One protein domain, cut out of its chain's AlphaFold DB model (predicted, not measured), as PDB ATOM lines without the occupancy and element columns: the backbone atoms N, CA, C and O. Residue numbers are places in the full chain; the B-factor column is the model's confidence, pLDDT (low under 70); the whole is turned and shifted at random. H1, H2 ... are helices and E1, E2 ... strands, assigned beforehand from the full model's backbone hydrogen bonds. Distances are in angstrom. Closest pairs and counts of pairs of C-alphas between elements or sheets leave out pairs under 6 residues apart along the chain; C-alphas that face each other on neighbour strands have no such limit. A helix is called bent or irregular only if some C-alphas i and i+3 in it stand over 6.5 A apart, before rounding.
ATOM      1  N   ILE A   2     -24.022  39.667  35.088       57.41
ATOM      2  CA  ILE A   2     -25.058  40.099  36.073       57.41
ATOM      3  C   ILE A   2     -26.233  40.891  35.451       57.41
ATOM      4  O   ILE A   2     -27.375  40.769  35.890       57.41
ATOM      5  N   GLN A   3     -25.976  41.681  34.407       64.94
ATOM      6  CA  GLN A   3     -26.998  42.508  33.757       64.94
ATOM      7  C   GLN A   3     -28.039  41.693  32.978       64.94
ATOM      8  O   GLN A   3     -29.220  42.019  33.010       64.94
ATOM      9  N   LEU A   4     -27.625  40.581  32.372       64.38
ATOM     10  CA  LEU A   4     -28.517  39.698  31.632       64.38
ATOM     11  C   LEU A   4     -29.516  38.997  32.555       64.38
ATOM     12  O   LEU A   4     -30.713  39.044  32.304       64.38
ATOM     13  N   ALA A   5     -29.037  38.364  33.629       61.59
ATOM     14  CA  ALA A   5     -29.910  37.685  34.587       61.59
ATOM     15  C   ALA A   5     -30.959  38.655  35.162       61.59
ATOM     16  O   ALA A   5     -32.110  38.285  35.385       61.59
ATOM     17  N   ARG A   6     -30.576  39.925  35.339       64.44
ATOM     18  CA  ARG A   6     -31.467  40.998  35.786       64.44
ATOM     19  C   ARG A   6     -32.475  41.428  34.709       64.44
ATOM     20  O   ARG A   6     -33.647  41.574  35.032       64.44
ATOM     21  N   GLU A   7     -32.053  41.590  33.454       68.19
ATOM     22  CA  GLU A   7     -32.934  41.913  32.314       68.19
ATOM     23  C   GLU A   7     -33.896  40.777  31.948       68.19
ATOM     24  O   GLU A   7     -35.006  41.017  31.477       68.19
ATOM     25  N   LEU A   8     -33.484  39.528  32.147       65.00
ATOM     26  CA  LEU A   8     -34.347  38.381  31.901       65.00
ATOM     27  C   LEU A   8     -35.408  38.240  32.997       65.00
ATOM     28  O   LEU A   8     -36.565  37.988  32.677       65.00
ATOM     29  N   ARG A   9     -35.055  38.486  34.266       65.44
ATOM     30  CA  ARG A   9     -36.022  38.487  35.381       65.44
ATOM     31  C   ARG A   9     -37.137  39.513  35.197       65.44
ATOM     32  O   ARG A   9     -38.284  39.214  35.499       65.44
ATOM     33  N   THR A  10     -36.834  40.693  34.654       67.81
ATOM     34  CA  THR A  10     -37.864  41.714  34.387       67.81
ATOM     35  C   THR A  10     -38.768  41.365  33.205       67.81
ATOM     36  O   THR A  10     -39.907  41.822  33.163       67.81
ATOM     37  N   LYS A  11     -38.291  40.558  32.247       66.81
ATOM     38  CA  LYS A  11     -39.078  40.114  31.082       66.81
ATOM     39  C   LYS A  11     -39.889  38.842  31.337       66.81
ATOM     40  O   LYS A  11     -40.893  38.635  30.662       66.81
ATOM     41  N   PHE A  12     -39.472  38.007  32.290       67.75
ATOM     42  CA  PHE A  12     -40.059  36.691  32.556       67.75
ATOM     43  C   PHE A  12     -40.285  36.479  34.070       67.75
ATOM     44  O   PHE A  12     -39.470  35.833  34.733       67.75
ATOM     45  N   PRO A  13     -41.393  37.004  34.637       63.53
ATOM     46  CA  PRO A  13     -41.623  37.068  36.091       63.53
ATOM     47  C   PRO A  13     -41.708  35.703  36.786       63.53
ATOM     48  O   PRO A  13     -41.386  35.565  37.959       63.53
ATOM     49  N   PHE A  14     -42.093  34.656  36.056       64.81
ATOM     50  CA  PHE A  14     -42.197  33.285  36.565       64.81
ATOM     51  C   PHE A  14     -40.852  32.675  37.007       64.81
ATOM     52  O   PHE A  14     -40.846  31.650  37.683       64.81
ATOM     53  N   PHE A  15     -39.718  33.304  36.680       61.88
ATOM     54  CA  PHE A  15     -38.393  32.910  37.170       61.88
ATOM     55  C   PHE A  15     -37.955  33.630  38.456       61.88
ATOM     56  O   PHE A  15     -36.841  33.391  38.921       61.88
ATOM     57  N   GLU A  16     -38.786  34.486  39.063       59.72
ATOM     58  CA  GLU A  16     -38.451  35.137  40.344       59.72
ATOM     59  C   GLU A  16     -38.120  34.132  41.455       59.72
ATOM     60  O   GLU A  16     -37.266  34.404  42.298       59.72
ATOM     61  N   SER A  17     -38.733  32.946  41.417       65.50
ATOM     62  CA  SER A  17     -38.481  31.862  42.368       65.50
ATOM     63  C   SER A  17     -37.239  31.019  42.054       65.50
ATOM     64  O   SER A  17     -36.847  30.202  42.883       65.50
ATOM     65  N   TYR A  18     -36.610  31.194  40.887       68.38
ATOM     66  CA  TYR A  18     -35.445  30.412  40.472       68.38
ATOM     67  C   TYR A  18     -34.132  31.154  40.735       68.38
ATOM     68  O   TYR A  18     -33.911  32.309  40.339       68.38
ATOM     69  N   GLN A  19     -33.194  30.439  41.353       73.00
ATOM     70  CA  GLN A  19     -31.804  30.859  41.360       73.00
ATOM     71  C   GLN A  19     -31.239  30.668  39.949       73.00
ATOM     72  O   GLN A  19     -31.337  29.582  39.385       73.00
ATOM     73  N   LEU A  20     -30.684  31.733  39.371       74.44
ATOM     74  CA  LEU A  20     -30.035  31.685  38.061       74.44
ATOM     75  C   LEU A  20     -28.524  31.572  38.250       74.44
ATOM     76  O   LEU A  20     -27.969  32.196  39.158       74.44
ATOM     77  N   ASN A  21     -27.868  30.799  37.391       78.06
ATOM     78  CA  ASN A  21     -26.415  30.685  37.378       78.06
ATOM     79  C   ASN A  21     -25.749  31.821  36.578       78.06
ATOM     80  O   ASN A  21     -26.405  32.749  36.098       78.06
ATOM     81  N   GLU A  22     -24.424  31.750  36.422       73.25
ATOM     82  CA  GLU A  22     -23.649  32.774  35.713       73.25
ATOM     83  C   GLU A  22     -24.024  32.919  34.228       73.25
ATOM     84  O   GLU A  22     -23.907  34.013  33.679       73.25
ATOM     85  N   HIS A  23     -24.566  31.863  33.614       68.38
ATOM     86  CA  HIS A  23     -25.068  31.857  32.237       68.38
ATOM     87  C   HIS A  23     -26.517  32.349  32.120       68.38
ATOM     88  O   HIS A  23     -27.058  32.422  31.019       68.38
ATOM     89  N   GLY A  24     -27.167  32.672  33.241       66.62
ATOM     90  CA  GLY A  24     -28.592  32.965  33.262       66.62
ATOM     91  C   GLY A  24     -29.455  31.726  33.023       66.62
ATOM     92  O   GLY A  24     -30.619  31.881  32.698       66.62
ATOM     93  N   ALA A  25     -28.945  30.504  33.172       74.62
ATOM     94  CA  ALA A  25     -29.787  29.311  33.196       74.62
ATOM     95  C   ALA A  25     -30.349  29.094  34.614       74.62
ATOM     96  O   ALA A  25     -29.687  29.464  35.591       74.62
ATOM     97  N   PRO A  26     -31.549  28.508  34.762       68.69
ATOM     98  CA  PRO A  26     -32.033  28.084  36.068       68.69
ATOM     99  C   PRO A  26     -31.079  27.047  36.666       68.69
ATOM    100  O   PRO A  26     -30.673  26.103  35.989       68.69
ATOM    101  N   THR A  27     -30.732  27.217  37.940       71.00
ATOM    102  CA  THR A  27     -30.107  26.161  38.733       71.00
ATOM    103  C   THR A  27     -31.177  25.124  39.037       71.00
ATOM    104  O   THR A  27     -32.226  25.454  39.589       71.00
ATOM    105  N   LEU A  28     -30.923  23.879  38.653       72.62
ATOM    106  CA  LEU A  28     -31.915  22.810  38.666       72.62
ATOM    107  C   LEU A  28     -31.613  21.775  39.764       72.62
ATOM    108  O   LEU A  28     -30.454  21.400  39.968       72.62
ATOM    109  N   ASP A  29     -32.651  21.266  40.428       70.62
ATOM    110  CA  ASP A  29     -32.564  20.171  41.396       70.62
ATOM    111  C   ASP A  29     -32.652  18.806  40.695       70.62
ATOM    112  O   ASP A  29     -33.603  18.482  39.983       70.62
ATOM    113  N   GLY A  30     -31.661  17.950  40.965       67.38
ATOM    114  CA  GLY A  30     -31.564  16.579  40.467       67.38
ATOM    115  C   GLY A  30     -32.776  15.688  40.755       67.38
ATOM    116  O   GLY A  30     -32.991  14.715  40.019       67.38
ATOM    117  N   ALA A  31     -33.542  15.988  41.805       75.31
ATOM    118  CA  ALA A  31     -34.705  15.210  42.227       75.31
ATOM    119  C   ALA A  31     -36.040  15.713  41.645       75.31
ATOM    120  O   ALA A  31     -37.021  14.967  41.658       75.31
ATOM    121  N   SER A  32     -36.081  16.934  41.110       82.69
ATOM    122  CA  SER A  32     -37.310  17.574  40.640       82.69
ATOM    123  C   SER A  32     -37.723  17.063  39.255       82.69
ATOM    124  O   SER A  32     -36.982  17.169  38.277       82.69
ATOM    125  N   ILE A  33     -38.940  16.517  39.159       80.88
ATOM    126  CA  ILE A  33     -39.550  16.109  37.879       80.88
ATOM    127  C   ILE A  33     -39.738  17.331  36.980       80.88
ATOM    128  O   ILE A  33     -39.488  17.267  35.778       80.88
ATOM    129  N   PHE A  34     -40.134  18.463  37.563       83.88
ATOM    130  CA  PHE A  34     -40.311  19.692  36.808       83.88
ATOM    131  C   PHE A  34     -38.994  20.139  36.158       83.88
ATOM    132  O   PHE A  34     -38.968  20.416  34.958       83.88
ATOM    133  N   ASP A  35     -37.896  20.096  36.915       85.50
ATOM    134  CA  ASP A  35     -36.570  20.485  36.432       85.50
ATOM    135  C   ASP A  35     -36.027  19.520  35.369       85.50
ATOM    136  O   ASP A  35     -35.327  19.944  34.451       85.50
ATOM    137  N   MET A  36     -36.401  18.236  35.421       86.38
ATOM    138  CA  MET A  36     -36.094  17.297  34.337       86.38
ATOM    139  C   MET A  36     -36.813  17.657  33.034       86.38
ATOM    140  O   MET A  36     -36.219  17.514  31.969       86.38
ATOM    141  N   GLY A  37     -38.047  18.159  33.086       89.12
ATOM    142  CA  GLY A  37     -38.717  18.656  31.882       89.12
ATOM    143  C   GLY A  37     -38.113  19.966  31.360       89.12
ATOM    144  O   GLY A  37     -37.959  20.120  30.150       89.12
ATOM    145  N   LEU A  38     -37.645  20.860  32.242       88.88
ATOM    146  CA  LEU A  38     -36.840  22.022  31.828       88.88
ATOM    147  C   LEU A  38     -35.519  21.597  31.172       88.88
ATOM    148  O   LEU A  38     -35.096  22.206  30.192       88.88
ATOM    149  N   PHE A  39     -34.884  20.532  31.665       90.12
ATOM    150  CA  PHE A  39     -33.717  19.934  31.019       90.12
ATOM    151  C   PHE A  39     -34.026  19.449  29.592       90.12
ATOM    152  O   PHE A  39     -33.211  19.673  28.696       90.12
ATOM    153  N   LEU A  40     -35.191  18.831  29.356       92.06
ATOM    154  CA  LEU A  40     -35.597  18.415  28.007       92.06
ATOM    155  C   LEU A  40     -35.793  19.617  27.076       92.06
ATOM    156  O   LEU A  40     -35.290  19.585  25.956       92.06
ATOM    157  N   LEU A  41     -36.422  20.695  27.560       93.12
ATOM    158  CA  LEU A  41     -36.558  21.945  26.806       93.12
ATOM    159  C   LEU A  41     -35.192  22.545  26.437       93.12
ATOM    160  O   LEU A  41     -34.975  22.984  25.310       93.12
ATOM    161  N   ILE A  42     -34.253  22.556  27.391       91.19
ATOM    162  CA  ILE A  42     -32.879  23.026  27.170       91.19
ATOM    163  C   ILE A  42     -32.202  22.196  26.084       91.19
ATOM    164  O   ILE A  42     -31.576  22.765  25.197       91.19
ATOM    165  N   LEU A  43     -32.327  20.869  26.137       91.38
ATOM    166  CA  LEU A  43     -31.728  19.982  25.145       91.38
ATOM    167  C   LEU A  43     -32.346  20.157  23.753       91.38
ATOM    168  O   LEU A  43     -31.623  20.142  22.760       91.38
ATOM    169  N   GLU A  44     -33.664  20.335  23.677       93.06
ATOM    170  CA  GLU A  44     -34.373  20.590  22.422       93.06
ATOM    171  C   GLU A  44     -33.859  21.861  21.738       93.06
ATOM    172  O   GLU A  44     -33.470  21.832  20.572       93.06
ATOM    173  N   GLU A  45     -33.787  22.964  22.484       92.81
ATOM    174  CA  GLU A  45     -33.337  24.257  21.961       92.81
ATOM    175  C   GLU A  45     -31.817  24.296  21.719       92.81
ATOM    176  O   GLU A  45     -31.338  24.971  20.804       92.81
ATOM    177  N   ALA A  46     -31.032  23.553  22.508       87.75
ATOM    178  CA  ALA A  46     -29.589  23.427  22.324       87.75
ATOM    179  C   ALA A  46     -29.210  22.577  21.103       87.75
ATOM    180  O   ALA A  46     -28.123  22.777  20.556       87.75
ATOM    181  N   GLY A  47     -30.074  21.663  20.657       85.56
ATOM    182  CA  GLY A  47     -29.736  20.666  19.645       85.56
ATOM    183  C   GLY A  47     -28.764  19.597  20.175       85.56
ATOM    184  O   GLY A  47     -28.641  19.421  21.390       85.56
ATOM    185  N   PRO A  48     -28.066  18.857  19.288       86.94
ATOM    186  CA  PRO A  48     -27.137  17.805  19.696       86.94
ATOM    187  C   PRO A  48     -26.062  18.332  20.652       86.94
ATOM    188  O   PRO A  48     -25.208  19.124  20.261       86.94
ATOM    189  N   ALA A  49     -26.078  17.862  21.899       84.44
ATOM    190  CA  ALA A  49     -25.143  18.313  22.927       84.44
ATOM    191  C   ALA A  49     -24.626  17.142  23.765       84.44
ATOM    192  O   ALA A  49     -25.339  16.171  24.026       84.44
ATOM    193  N   HIS A  50     -23.374  17.227  24.215       86.44
ATOM    194  CA  HIS A  50     -22.791  16.228  25.105       86.44
ATOM    195  C   HIS A  50     -23.007  16.579  26.585       86.44
ATOM    196  O   HIS A  50     -23.134  17.738  26.983       86.44
ATOM    197  N   SER A  51     -22.986  15.557  27.445       83.44
ATOM    198  CA  SER A  51     -23.320  15.687  28.876       83.44
ATOM    199  C   SER A  51     -22.492  16.726  29.653       83.44
ATOM    200  O   SER A  51     -23.002  17.344  30.584       83.44
ATOM    201  N   VAL A  52     -21.221  16.934  29.291       84.44
ATOM    202  CA  VAL A  52     -20.341  17.914  29.962       84.44
ATOM    203  C   VAL A  52     -20.741  19.359  29.650       84.44
ATOM    204  O   VAL A  52     -20.758  20.176  30.567       84.44
ATOM    205  N   ALA A  53     -21.082  19.657  28.394       84.25
ATOM    206  CA  ALA A  53     -21.561  20.972  27.970       84.25
ATOM    207  C   ALA A  53     -22.874  21.325  28.680       84.25
ATOM    208  O   ALA A  53     -22.990  22.377  29.305       84.25
ATOM    209  N   LEU A  54     -23.815  20.377  28.702       85.81
ATOM    210  CA  LEU A  54     -25.089  20.519  29.407       85.81
ATOM    211  C   LEU A  54     -24.887  20.769  30.912       85.81
ATOM    212  O   LEU A  54     -25.482  21.687  31.473       85.81
ATOM    213  N   ALA A  55     -24.006  20.004  31.566       84.75
ATOM    214  CA  ALA A  55     -23.708  20.178  32.991       84.75
ATOM    215  C   ALA A  55     -23.174  21.581  33.319       84.75
ATOM    216  O   ALA A  55     -23.574  22.165  34.324       84.75
ATOM    217  N   ARG A  56     -22.298  22.125  32.462       84.06
ATOM    218  CA  ARG A  56     -21.779  23.494  32.596       84.06
ATOM    219  C   ARG A  56     -22.886  24.526  32.435       84.06
ATOM    220  O   ARG A  56     -23.069  25.337  33.338       84.06
ATOM    221  N   LEU A  57     -23.656  24.431  31.351       84.25
ATOM    222  CA  LEU A  57     -24.747  25.355  31.047       84.25
ATOM    223  C   LEU A  57     -25.739  25.482  32.207       84.25
ATOM    224  O   LEU A  57     -26.131  26.588  32.551       84.25
ATOM    225  N   MET A  58     -26.129  24.363  32.820       83.19
ATOM    226  CA  MET A  58     -27.095  24.335  33.928       83.19
ATOM    227  C   MET A  58     -26.442  24.462  35.313       83.19
ATOM    228  O   MET A  58     -27.138  24.455  36.324       83.19
ATOM    229  N   SER A  59     -25.109  24.556  35.383       81.44
ATOM    230  CA  SER A  59     -24.325  24.539  36.629       81.44
ATOM    231  C   SER A  59     -24.689  23.396  37.584       81.44
ATOM    232  O   SER A  59     -24.717  23.565  38.801       81.44
ATOM    233  N   VAL A  60     -24.939  22.207  37.033       80.69
ATOM    234  CA  VAL A  60     -25.207  20.987  37.805       80.69
ATOM    235  C   VAL A  60     -24.034  20.016  37.709       80.69
ATOM    236  O   VAL A  60     -23.190  20.088  36.813       80.69
ATOM    237  N   THR A  61     -23.967  19.055  38.629       83.31
ATOM    238  CA  THR A  61     -22.898  18.051  38.589       83.31
ATOM    239  C   THR A  61     -23.013  17.154  37.350       83.31
ATOM    240  O   THR A  61     -24.107  16.848  36.868       83.31
ATOM    241  N   LYS A  62     -21.875  16.627  36.875       82.69
ATOM    242  CA  LYS A  62     -21.865  15.605  35.809       82.69
ATOM    243  C   LYS A  62     -22.697  14.371  36.183       82.69
ATOM    244  O   LYS A  62     -23.266  13.736  35.300       82.69
ATOM    245  N   LEU A  63     -22.755  14.019  37.471       84.75
ATOM    246  CA  LEU A  63     -23.552  12.896  37.966       84.75
ATOM    247  C   LEU A  63     -25.054  13.167  37.803       84.75
ATOM    248  O   LEU A  63     -25.771  12.294  37.322       84.75
ATOM    249  N   THR A  64     -25.509  14.381  38.124       85.00
ATOM    250  CA  THR A  64     -26.903  14.814  37.942       85.00
ATOM    251  C   THR A  64     -27.341  14.658  36.486       85.00
ATOM    252  O   THR A  64     -28.330  13.982  36.214       85.00
ATOM    253  N   ILE A  65     -26.551  15.175  35.539       86.31
ATOM    254  CA  ILE A  65     -26.863  15.063  34.105       86.31
ATOM    255  C   ILE A  65     -26.871  13.617  33.630       86.31
ATOM    256  O   ILE A  65     -27.781  13.216  32.910       86.31
ATOM    257  N   LYS A  66     -25.902  12.800  34.054       85.19
ATOM    258  CA  LYS A  66     -25.903  11.367  33.725       85.19
ATOM    259  C   LYS A  66     -27.161  10.668  34.237       85.19
ATOM    260  O   LYS A  66     -27.723   9.845  33.520       85.19
ATOM    261  N   ASN A  67     -27.620  11.005  35.442       87.19
ATOM    262  CA  ASN A  67     -28.839  10.438  36.011       87.19
ATOM    263  C   ASN A  67     -30.085  10.856  35.222       87.19
ATOM    264  O   ASN A  67     -30.937  10.012  34.960       87.19
ATOM    265  N   TRP A  68     -30.186  12.120  34.808       88.31
ATOM    266  CA  TRP A  68     -31.304  12.586  33.984       88.31
ATOM    267  C   TRP A  68     -31.300  11.988  32.589       88.31
ATOM    268  O   TRP A  68     -32.344  11.533  32.132       88.31
ATOM    269  N   ILE A  69     -30.139  11.914  31.938       88.12
ATOM    270  CA  ILE A  69     -30.006  11.228  30.652       88.12
ATOM    271  C   ILE A  69     -30.481   9.787  30.803       88.12
ATOM    272  O   ILE A  69     -31.379   9.375  30.083       88.12
ATOM    273  N   LYS A  70     -29.964   9.048  31.793       87.25
ATOM    274  CA  LYS A  70     -30.345   7.651  32.035       87.25
ATOM    275  C   LYS A  70     -31.850   7.483  32.277       87.25
ATOM    276  O   LYS A  70     -32.436   6.546  31.750       87.25
ATOM    277  N   LYS A  71     -32.473   8.374  33.057       85.56
ATOM    278  CA  LYS A  71     -33.921   8.343  33.330       85.56
ATOM    279  C   LYS A  71     -34.771   8.573  32.080       85.56
ATOM    280  O   LYS A  71     -35.862   8.030  32.000       85.56
ATOM    281  N   ASN A  72     -34.273   9.354  31.125       85.81
ATOM    282  CA  ASN A  72     -35.022   9.781  29.943       85.81
ATOM    283  C   ASN A  72     -34.589   9.062  28.649       85.81
ATOM    284  O   ASN A  72     -35.166   9.303  27.593       85.81
ATOM    285  N   GLN A  73     -33.584   8.182  28.712       84.12
ATOM    286  CA  GLN A  73     -32.957   7.550  27.545       84.12
ATOM    287  C   GLN A  73     -33.869   6.575  26.795       84.12
ATOM    288  O   GLN A  73     -33.683   6.377  25.600       84.12
ATOM    289  N   LEU A  74     -34.815   5.938  27.487       81.06
ATOM    290  CA  LEU A  74     -35.715   4.963  26.865       81.06
ATOM    291  C   LEU A  74     -36.862   5.641  26.113       81.06
ATOM    292  O   LEU A  74     -37.249   5.178  25.041       81.06
ATOM    293  N   ASP A  75     -37.349   6.758  26.650       82.88
ATOM    294  CA  ASP A  75     -38.612   7.339  26.207       82.88
ATOM    295  C   ASP A  75     -38.410   8.647  25.446       82.88
ATOM    296  O   ASP A  75     -38.955   8.804  24.357       82.88
ATOM    297  N   ALA A  76     -37.592   9.565  25.968       82.06
ATOM    298  CA  ALA A  76     -37.528  10.945  25.489       82.06
ATOM    299  C   ALA A  76     -36.276  11.262  24.655       82.06
ATOM    300  O   ALA A  76     -36.335  12.097  23.752       82.06
ATOM    301  N   LEU A  77     -35.138  10.615  24.924       86.81
ATOM    302  CA  LEU A  77     -33.852  10.966  24.311       86.81
ATOM    303  C   LEU A  77     -33.406   9.962  23.249       86.81
ATOM    304  O   LEU A  77     -33.589   8.758  23.397       86.81
ATOM    305  N   ALA A  78     -32.724  10.456  22.219       82.94
ATOM    306  CA  ALA A  78     -31.914   9.628  21.334       82.94
ATOM    307  C   ALA A  78     -30.428   9.970  21.494       82.94
ATOM    308  O   ALA A  78     -30.053  11.121  21.732       82.94
ATOM    309  N   VAL A  79     -29.583   8.946  21.369       82.25
ATOM    310  CA  VAL A  79     -28.125   9.092  21.360       82.25
ATOM    311  C   VAL A  79     -27.667   9.180  19.911       82.25
ATOM    312  O   VAL A  79     -27.951   8.285  19.118       82.25
ATOM    313  N   ILE A  80     -26.955  10.251  19.576       79.06
ATOM    314  CA  ILE A  80     -26.249  10.396  18.308       79.06
ATOM    315  C   ILE A  80     -24.772  10.153  18.604       79.06
ATOM    316  O   ILE A  80     -24.127  10.929  19.317       79.06
ATOM    317  N   ASP A  81     -24.236   9.047  18.094       67.44
ATOM    318  CA  ASP A  81     -22.806   8.778  18.193       67.44
ATOM    319  C   ASP A  81     -22.028   9.774  17.326       67.44
ATOM    320  O   ASP A  81     -22.312   9.961  16.142       67.44
ATOM    321  N   SER A  82     -21.010  10.408  17.912       56.19
ATOM    322  CA  SER A  82     -20.035  11.183  17.149       56.19
ATOM    323  C   SER A  82     -19.139  10.230  16.351       56.19
ATOM    324  O   SER A  82     -18.472   9.370  16.935       56.19
ATOM    325  N   VAL A  83     -19.068  10.408  15.033       46.25
ATOM    326  CA  VAL A  83     -18.109   9.714  14.165       46.25
ATOM    327  C   VAL A  83     -16.717  10.331  14.379       46.25
ATOM    328  O   VAL A  83     -16.483  11.465  13.976       46.25
ATOM    329  N   GLY A  84     -15.797   9.616  15.042       49.50
ATOM    330  CA  GLY A  84     -14.413  10.077  15.264       49.50
ATOM    331  C   GLY A  84     -13.702   9.441  16.468       49.50
ATOM    332  O   GLY A  84     -14.336   8.832  17.327       49.50
ATOM    333  N   SER A  85     -12.371   9.580  16.535       43.22
ATOM    334  CA  SER A  85     -11.442   8.872  17.449       43.22
ATOM    335  C   SER A  85     -11.558   9.212  18.947       43.22
ATOM    336  O   SER A  85     -10.813   8.666  19.759       43.22
ATOM    337  N   GLY A  86     -12.522  10.045  19.340       55.09
ATOM    338  CA  GLY A  86     -12.870  10.342  20.729       55.09
ATOM    339  C   GLY A  86     -14.384  10.300  20.912       55.09
ATOM    340  O   GLY A  86     -15.038  11.335  20.844       55.09
ATOM    341  N   LYS A  87     -14.942   9.098  21.103       62.84
ATOM    342  CA  LYS A  87     -16.389   8.834  21.219       62.84
ATOM    343  C   LYS A  87     -17.028   9.647  22.352       62.84
ATOM    344  O   LYS A  87     -17.070   9.196  23.496       62.84
ATOM    345  N   THR A  88     -17.552  10.826  22.037       70.75
ATOM    346  CA  THR A  88     -18.355  11.619  22.969       70.75
ATOM    347  C   THR A  88     -19.800  11.546  22.504       70.75
ATOM    348  O   THR A  88     -20.164  12.111  21.477       70.75
ATOM    349  N   ALA A  89     -20.626  10.817  23.255       81.31
ATOM    350  CA  ALA A  89     -22.045  10.681  22.953       81.31
ATOM    351  C   ALA A  89     -22.738  12.052  23.000       81.31
ATOM    352  O   ALA A  89     -22.632  12.771  24.004       81.31
ATOM    353  N   HIS A  90     -23.443  12.385  21.920       86.56
ATOM    354  CA  HIS A  90     -24.330  13.538  21.855       86.56
ATOM    355  C   HIS A  90     -25.767  13.068  22.050       86.56
ATOM    356  O   HIS A  90     -26.135  11.961  21.657       86.56
ATOM    357  N   TYR A  91     -26.580  13.906  22.678       87.94
ATOM    358  CA  TYR A  91     -27.968  13.597  22.985       87.94
ATOM    359  C   TYR A  91     -28.867  14.588  22.261       87.94
ATOM    360  O   TYR A  91     -28.541  15.772  22.184       87.94
ATOM    361  N   ILE A  92     -29.986  14.094  21.744       89.00
ATOM    362  CA  ILE A  92     -31.068  14.918  21.205       89.00
ATOM    363  C   ILE A  92     -32.390  14.524  21.849       89.00
ATOM    364  O   ILE A  92     -32.590  13.363  22.222       89.00
ATOM    365  N   LEU A  93     -33.302  15.487  21.946       91.69
ATOM    366  CA  LEU A  93     -34.689  15.198  22.283       91.69
ATOM    367  C   LEU A  93     -35.370  14.539  21.074       91.69
ATOM    368  O   LEU A  93     -35.306  15.055  19.961       91.69
ATOM    369  N   ARG A  94     -36.008  13.387  21.289       90.62
ATOM    370  CA  ARG A  94     -36.843  12.698  20.294       90.62
ATOM    371  C   ARG A  94     -38.324  13.000  20.514       90.62
ATOM    372  O   ARG A  94     -39.072  13.117  19.552       90.62
ATOM    373  N   ASN A  95     -38.749  13.027  21.772       90.81
ATOM    374  CA  ASN A  95     -40.097  13.378  22.202       90.81
ATOM    375  C   ASN A  95     -40.067  13.740  23.695       90.81
ATOM    376  O   ASN A  95     -39.046  13.580  24.358       90.81
ATOM    377  N   TRP A  96     -41.196  14.191  24.229       90.19
ATOM    378  CA  TRP A  96     -41.304  14.641  25.615       90.19
ATOM    379  C   TRP A  96     -41.601  13.528  26.633       90.19
ATOM    380  O   TRP A  96     -41.738  13.813  27.816       90.19
ATOM    381  N   GLY A  97     -41.668  12.259  26.229       89.44
ATOM    382  CA  GLY A  97     -41.892  11.118  27.117       89.44
ATOM    383  C   GLY A  97     -43.128  11.294  28.002       89.44
ATOM    384  O   GLY A  97     -44.246  11.429  27.511       89.44
ATOM    385  N   VAL A  98     -42.910  11.295  29.320       87.62
ATOM    386  CA  VAL A  98     -43.960  11.483  30.341       87.62
ATOM    387  C   VAL A  98     -44.241  12.953  30.678       87.62
ATOM    388  O   VAL A  98     -45.124  13.239  31.487       87.62
ATOM    389  N   TYR A  99     -43.483  13.888  30.106       90.62
ATOM    390  CA  TYR A  99     -43.623  15.317  30.356       90.62
ATOM    391  C   TYR A  99     -44.581  15.938  29.336       90.62
ATOM    392  O   TYR A  99     -44.614  15.561  28.168       90.62
ATOM    393  N   SER A 100     -45.361  16.923  29.778       90.25
ATOM    394  CA  SER A 100     -46.246  17.681  28.893       90.25
ATOM    395  C   SER A 100     -45.521  18.922  28.383       90.25
ATOM    396  O   SER A 100     -45.322  19.864  29.147       90.25
ATOM    397  N   GLU A 101     -45.149  18.935  27.101       90.81
ATOM    398  CA  GLU A 101     -44.484  20.066  26.427       90.81
ATOM    399  C   GLU A 101     -45.173  21.411  26.701       90.81
ATOM    400  O   GLU A 101     -44.517  22.403  27.011       90.81
ATOM    401  N   ASN A 102     -46.509  21.427  26.700       89.44
ATOM    402  CA  ASN A 102     -47.318  22.629  26.926       89.44
ATOM    403  C   ASN A 102     -47.040  23.320  28.273       89.44
ATOM    404  O   ASN A 102     -47.242  24.526  28.394       89.44
ATOM    405  N   VAL A 103     -46.585  22.577  29.288       88.31
ATOM    406  CA  VAL A 103     -46.198  23.143  30.594       88.31
ATOM    407  C   VAL A 103     -44.914  23.969  30.474       88.31
ATOM    408  O   VAL A 103     -44.728  24.938  31.208       88.31
ATOM    409  N   TYR A 104     -44.041  23.601  29.537       89.88
ATOM    410  CA  TYR A 104     -42.711  24.174  29.359       89.88
ATOM    411  C   TYR A 104     -42.652  25.227  28.246       89.88
ATOM    412  O   TYR A 104     -41.750  26.061  28.244       89.88
ATOM    413  N   GLU A 105     -43.640  25.260  27.353       89.25
ATOM    414  CA  GLU A 105     -43.728  26.236  26.262       89.25
ATOM    415  C   GLU A 105     -43.573  27.708  26.711       89.25
ATOM    416  O   GLU A 105     -42.827  28.449  26.064       89.25
ATOM    417  N   PRO A 106     -44.140  28.154  27.854       86.25
ATOM    418  CA  PRO A 106     -43.924  29.520  28.349       86.25
ATOM    419  C   PRO A 106     -42.454  29.861  28.649       86.25
ATOM    420  O   PRO A 106     -42.069  31.032  28.624       86.25
ATOM    421  N   PHE A 107     -41.617  28.856  28.914       85.50
ATOM    422  CA  PHE A 107     -40.193  29.012  29.213       85.50
ATOM    423  C   PHE A 107     -39.326  29.050  27.948       85.50
ATOM    424  O   PHE A 107     -38.188  29.522  27.991       85.50
ATOM    425  N   ARG A 108     -39.843  28.593  26.804       89.31
ATOM    426  CA  ARG A 108     -39.080  28.441  25.558       89.31
ATOM    427  C   ARG A 108     -38.415  29.735  25.065       89.31
ATOM    428  O   ARG A 108     -37.223  29.684  24.750       89.31
ATOM    429  N   PRO A 109     -39.085  30.910  25.036       86.31
ATOM    430  CA  PRO A 109     -38.443  32.154  24.593       86.31
ATOM    431  C   PRO A 109     -37.226  32.522  25.442       86.31
ATOM    432  O   PRO A 109     -36.231  33.034  24.931       86.31
ATOM    433  N   TYR A 110     -37.298  32.229  26.738       83.94
ATOM    434  CA  TYR A 110     -36.212  32.457  27.673       83.94
ATOM    435  C   TYR A 110     -35.057  31.479  27.440       83.94
ATOM    436  O   TYR A 110     -33.915  31.910  27.282       83.94
ATOM    437  N   ILE A 111     -35.348  30.178  27.349       88.06
ATOM    438  CA  ILE A 111     -34.323  29.156  27.107       88.06
ATOM    439  C   ILE A 111     -33.579  29.438  25.798       88.06
ATOM    440  O   ILE A 111     -32.352  29.371  25.772       88.06
ATOM    441  N   ARG A 112     -34.272  29.885  24.745       89.12
ATOM    442  CA  ARG A 112     -33.637  30.327  23.491       89.12
ATOM    443  C   ARG A 112     -32.607  31.432  23.683       89.12
ATOM    444  O   ARG A 112     -31.554  31.398  23.048       89.12
ATOM    445  N   LEU A 113     -32.887  32.414  24.540       84.88
ATOM    446  CA  LEU A 113     -31.942  33.495  24.834       84.88
ATOM    447  C   LEU A 113     -30.705  32.965  25.565       84.88
ATOM    448  O   LEU A 113     -29.587  33.294  25.167       84.88
ATOM    449  N   VAL A 114     -30.913  32.096  26.558       85.38
ATOM    450  CA  VAL A 114     -29.836  31.439  27.311       85.38
ATOM    451  C   VAL A 114     -28.946  30.608  26.378       85.38
ATOM    452  O   VAL A 114     -27.730  30.793  26.368       85.38
ATOM    453  N   ILE A 115     -29.533  29.756  25.527       88.00
ATOM    454  CA  ILE A 115     -28.792  28.945  24.546       88.00
ATOM    455  C   ILE A 115     -28.025  29.823  23.558       88.00
ATOM    456  O   ILE A 115     -26.851  29.565  23.288       88.00
ATOM    457  N   LYS A 116     -28.661  30.878  23.032       86.81
ATOM    458  CA  LYS A 116     -28.013  31.806  22.101       86.81
ATOM    459  C   LYS A 116     -26.751  32.410  22.713       86.81
ATOM    460  O   LYS A 116     -25.741  32.520  22.029       86.81
ATOM    461  N   GLN A 117     -26.795  32.796  23.983       80.81
ATOM    462  CA  GLN A 117     -25.644  33.388  24.663       80.81
ATOM    463  C   GLN A 117     -24.584  32.364  25.027       80.81
ATOM    464  O   GLN A 117     -23.400  32.645  24.864       80.81
ATOM    465  N   TRP A 118     -24.995  31.177  25.459       83.00
ATOM    466  CA  TRP A 118     -24.072  30.087  25.735       83.00
ATOM    467  C   TRP A 118     -23.235  29.719  24.500       83.00
ATOM    468  O   TRP A 118     -22.011  29.639  24.598       83.00
ATOM    469  N   ARG A 119     -23.852  29.612  23.316       81.00
ATOM    470  CA  ARG A 119     -23.118  29.343  22.065       81.00
ATOM    471  C   ARG A 119     -22.084  30.422  21.740       81.00
ATOM    472  O   ARG A 119     -20.945  30.096  21.435       81.00
ATOM    473  N   LEU A 120     -22.432  31.700  21.926       77.06
ATOM    474  CA  LEU A 120     -21.485  32.809  21.743       77.06
ATOM    475  C   LEU A 120     -20.263  32.712  22.675       77.06
ATOM    476  O   LEU A 120     -19.194  33.205  22.327       77.06
TER     477      LEU A 120
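Overview. This is residues 2 to 120 of the 126 residues of an uncharacterized protein of Pseudomonas sp. Leaf58 (UniProt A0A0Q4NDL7). H2 stands in the middle of a small helical body: the kinked H5 crosses it on one side, H3 and H4 lie on another, and a two-strand hairpin, E1 and E2, packs on its last part. H1 lies at one end of the long axis, near H5 alone among the helices, and the loop of the hairpin reaches to the other end. The printed part has 119 residues, with five named helices and two named strands in the order H1 H2 H3 H4 E1 E2 H5; the sheet E1 - E2 is antiparallel and the class is mostly helix. The whole is compact, with a radius of gyration of the C-alphas of 14.0 A and spans of 43 by 31 by 22 A.

Arrangement. H1, residues 2 to 11, and H5, residues 101 to 120, are close but not clearly touching; their closest C-alphas, those of Leu 8 and Tyr 110, are 7.5 A apart. Their lines stand at a shallow tilt of 27 degrees, opposite ways. H2, residues 33 to 46, is apart from H1. H2 touches H5 at a steep tilt of 49 degrees, the same way, with the closest C-alphas, those of Ala 46 and Ile 115, 6.0 A apart. H3, residues 51 to 57, touches H4, residues 62 to 72, at a steep tilt of 66 degrees, opposite ways; their closest C-alphas are those of Ala 55 and Lys 62, 5.7 A. H4 is about perpendicular to H2, at 86 degrees, and close but not clearly touching, with the closest C-alphas, those of Met 36 and Trp 68, 6.7 A apart. E1, residues 77 to 80, and E2, residues 90 to 93, form an antiparallel hairpin, with N 78 and O 92 at 2.9 A and N 80 and O 90 at 2.8 A, within hydrogen-bond range. The closest C-alphas of H2 and E2 are those of Glu 44 and Leu 93, 5.4 A. Every O i to N i+4 pair is within hydrogen-bond range in H1, H2, H3 and H4, and 12 of 16 are in H5.

Along the chain. H1 begins at C-alpha 2, (-25.058, 40.099, 36.073), and is 14.9 A long. H2 begins at C-alpha 33, (-39.550, 16.109, 37.879), and is 19.9 A long; H3 measures 10.0 A and H4 15.5 A. E1 is 9.7 A long and E2 10.5 A. H5, 26.7 A, ends at C-alpha 120, (-21.485, 32.809, 21.743); it has a kink of 60 degrees near residue 108 and is irregular, with C-alphas 106 and 109 7.1 A apart.

Size, cuts and confidence. The two C-alphas farthest apart, those of Thr 10 and Ser 85, are 45.4 A apart. The printed part has no cut, and its long link is H1 to H2, 21 residues. The mean pLDDT of the printed part is 79.6; it is under 70 at 28 residues, among them residues 2 to 18 and 81 to 87.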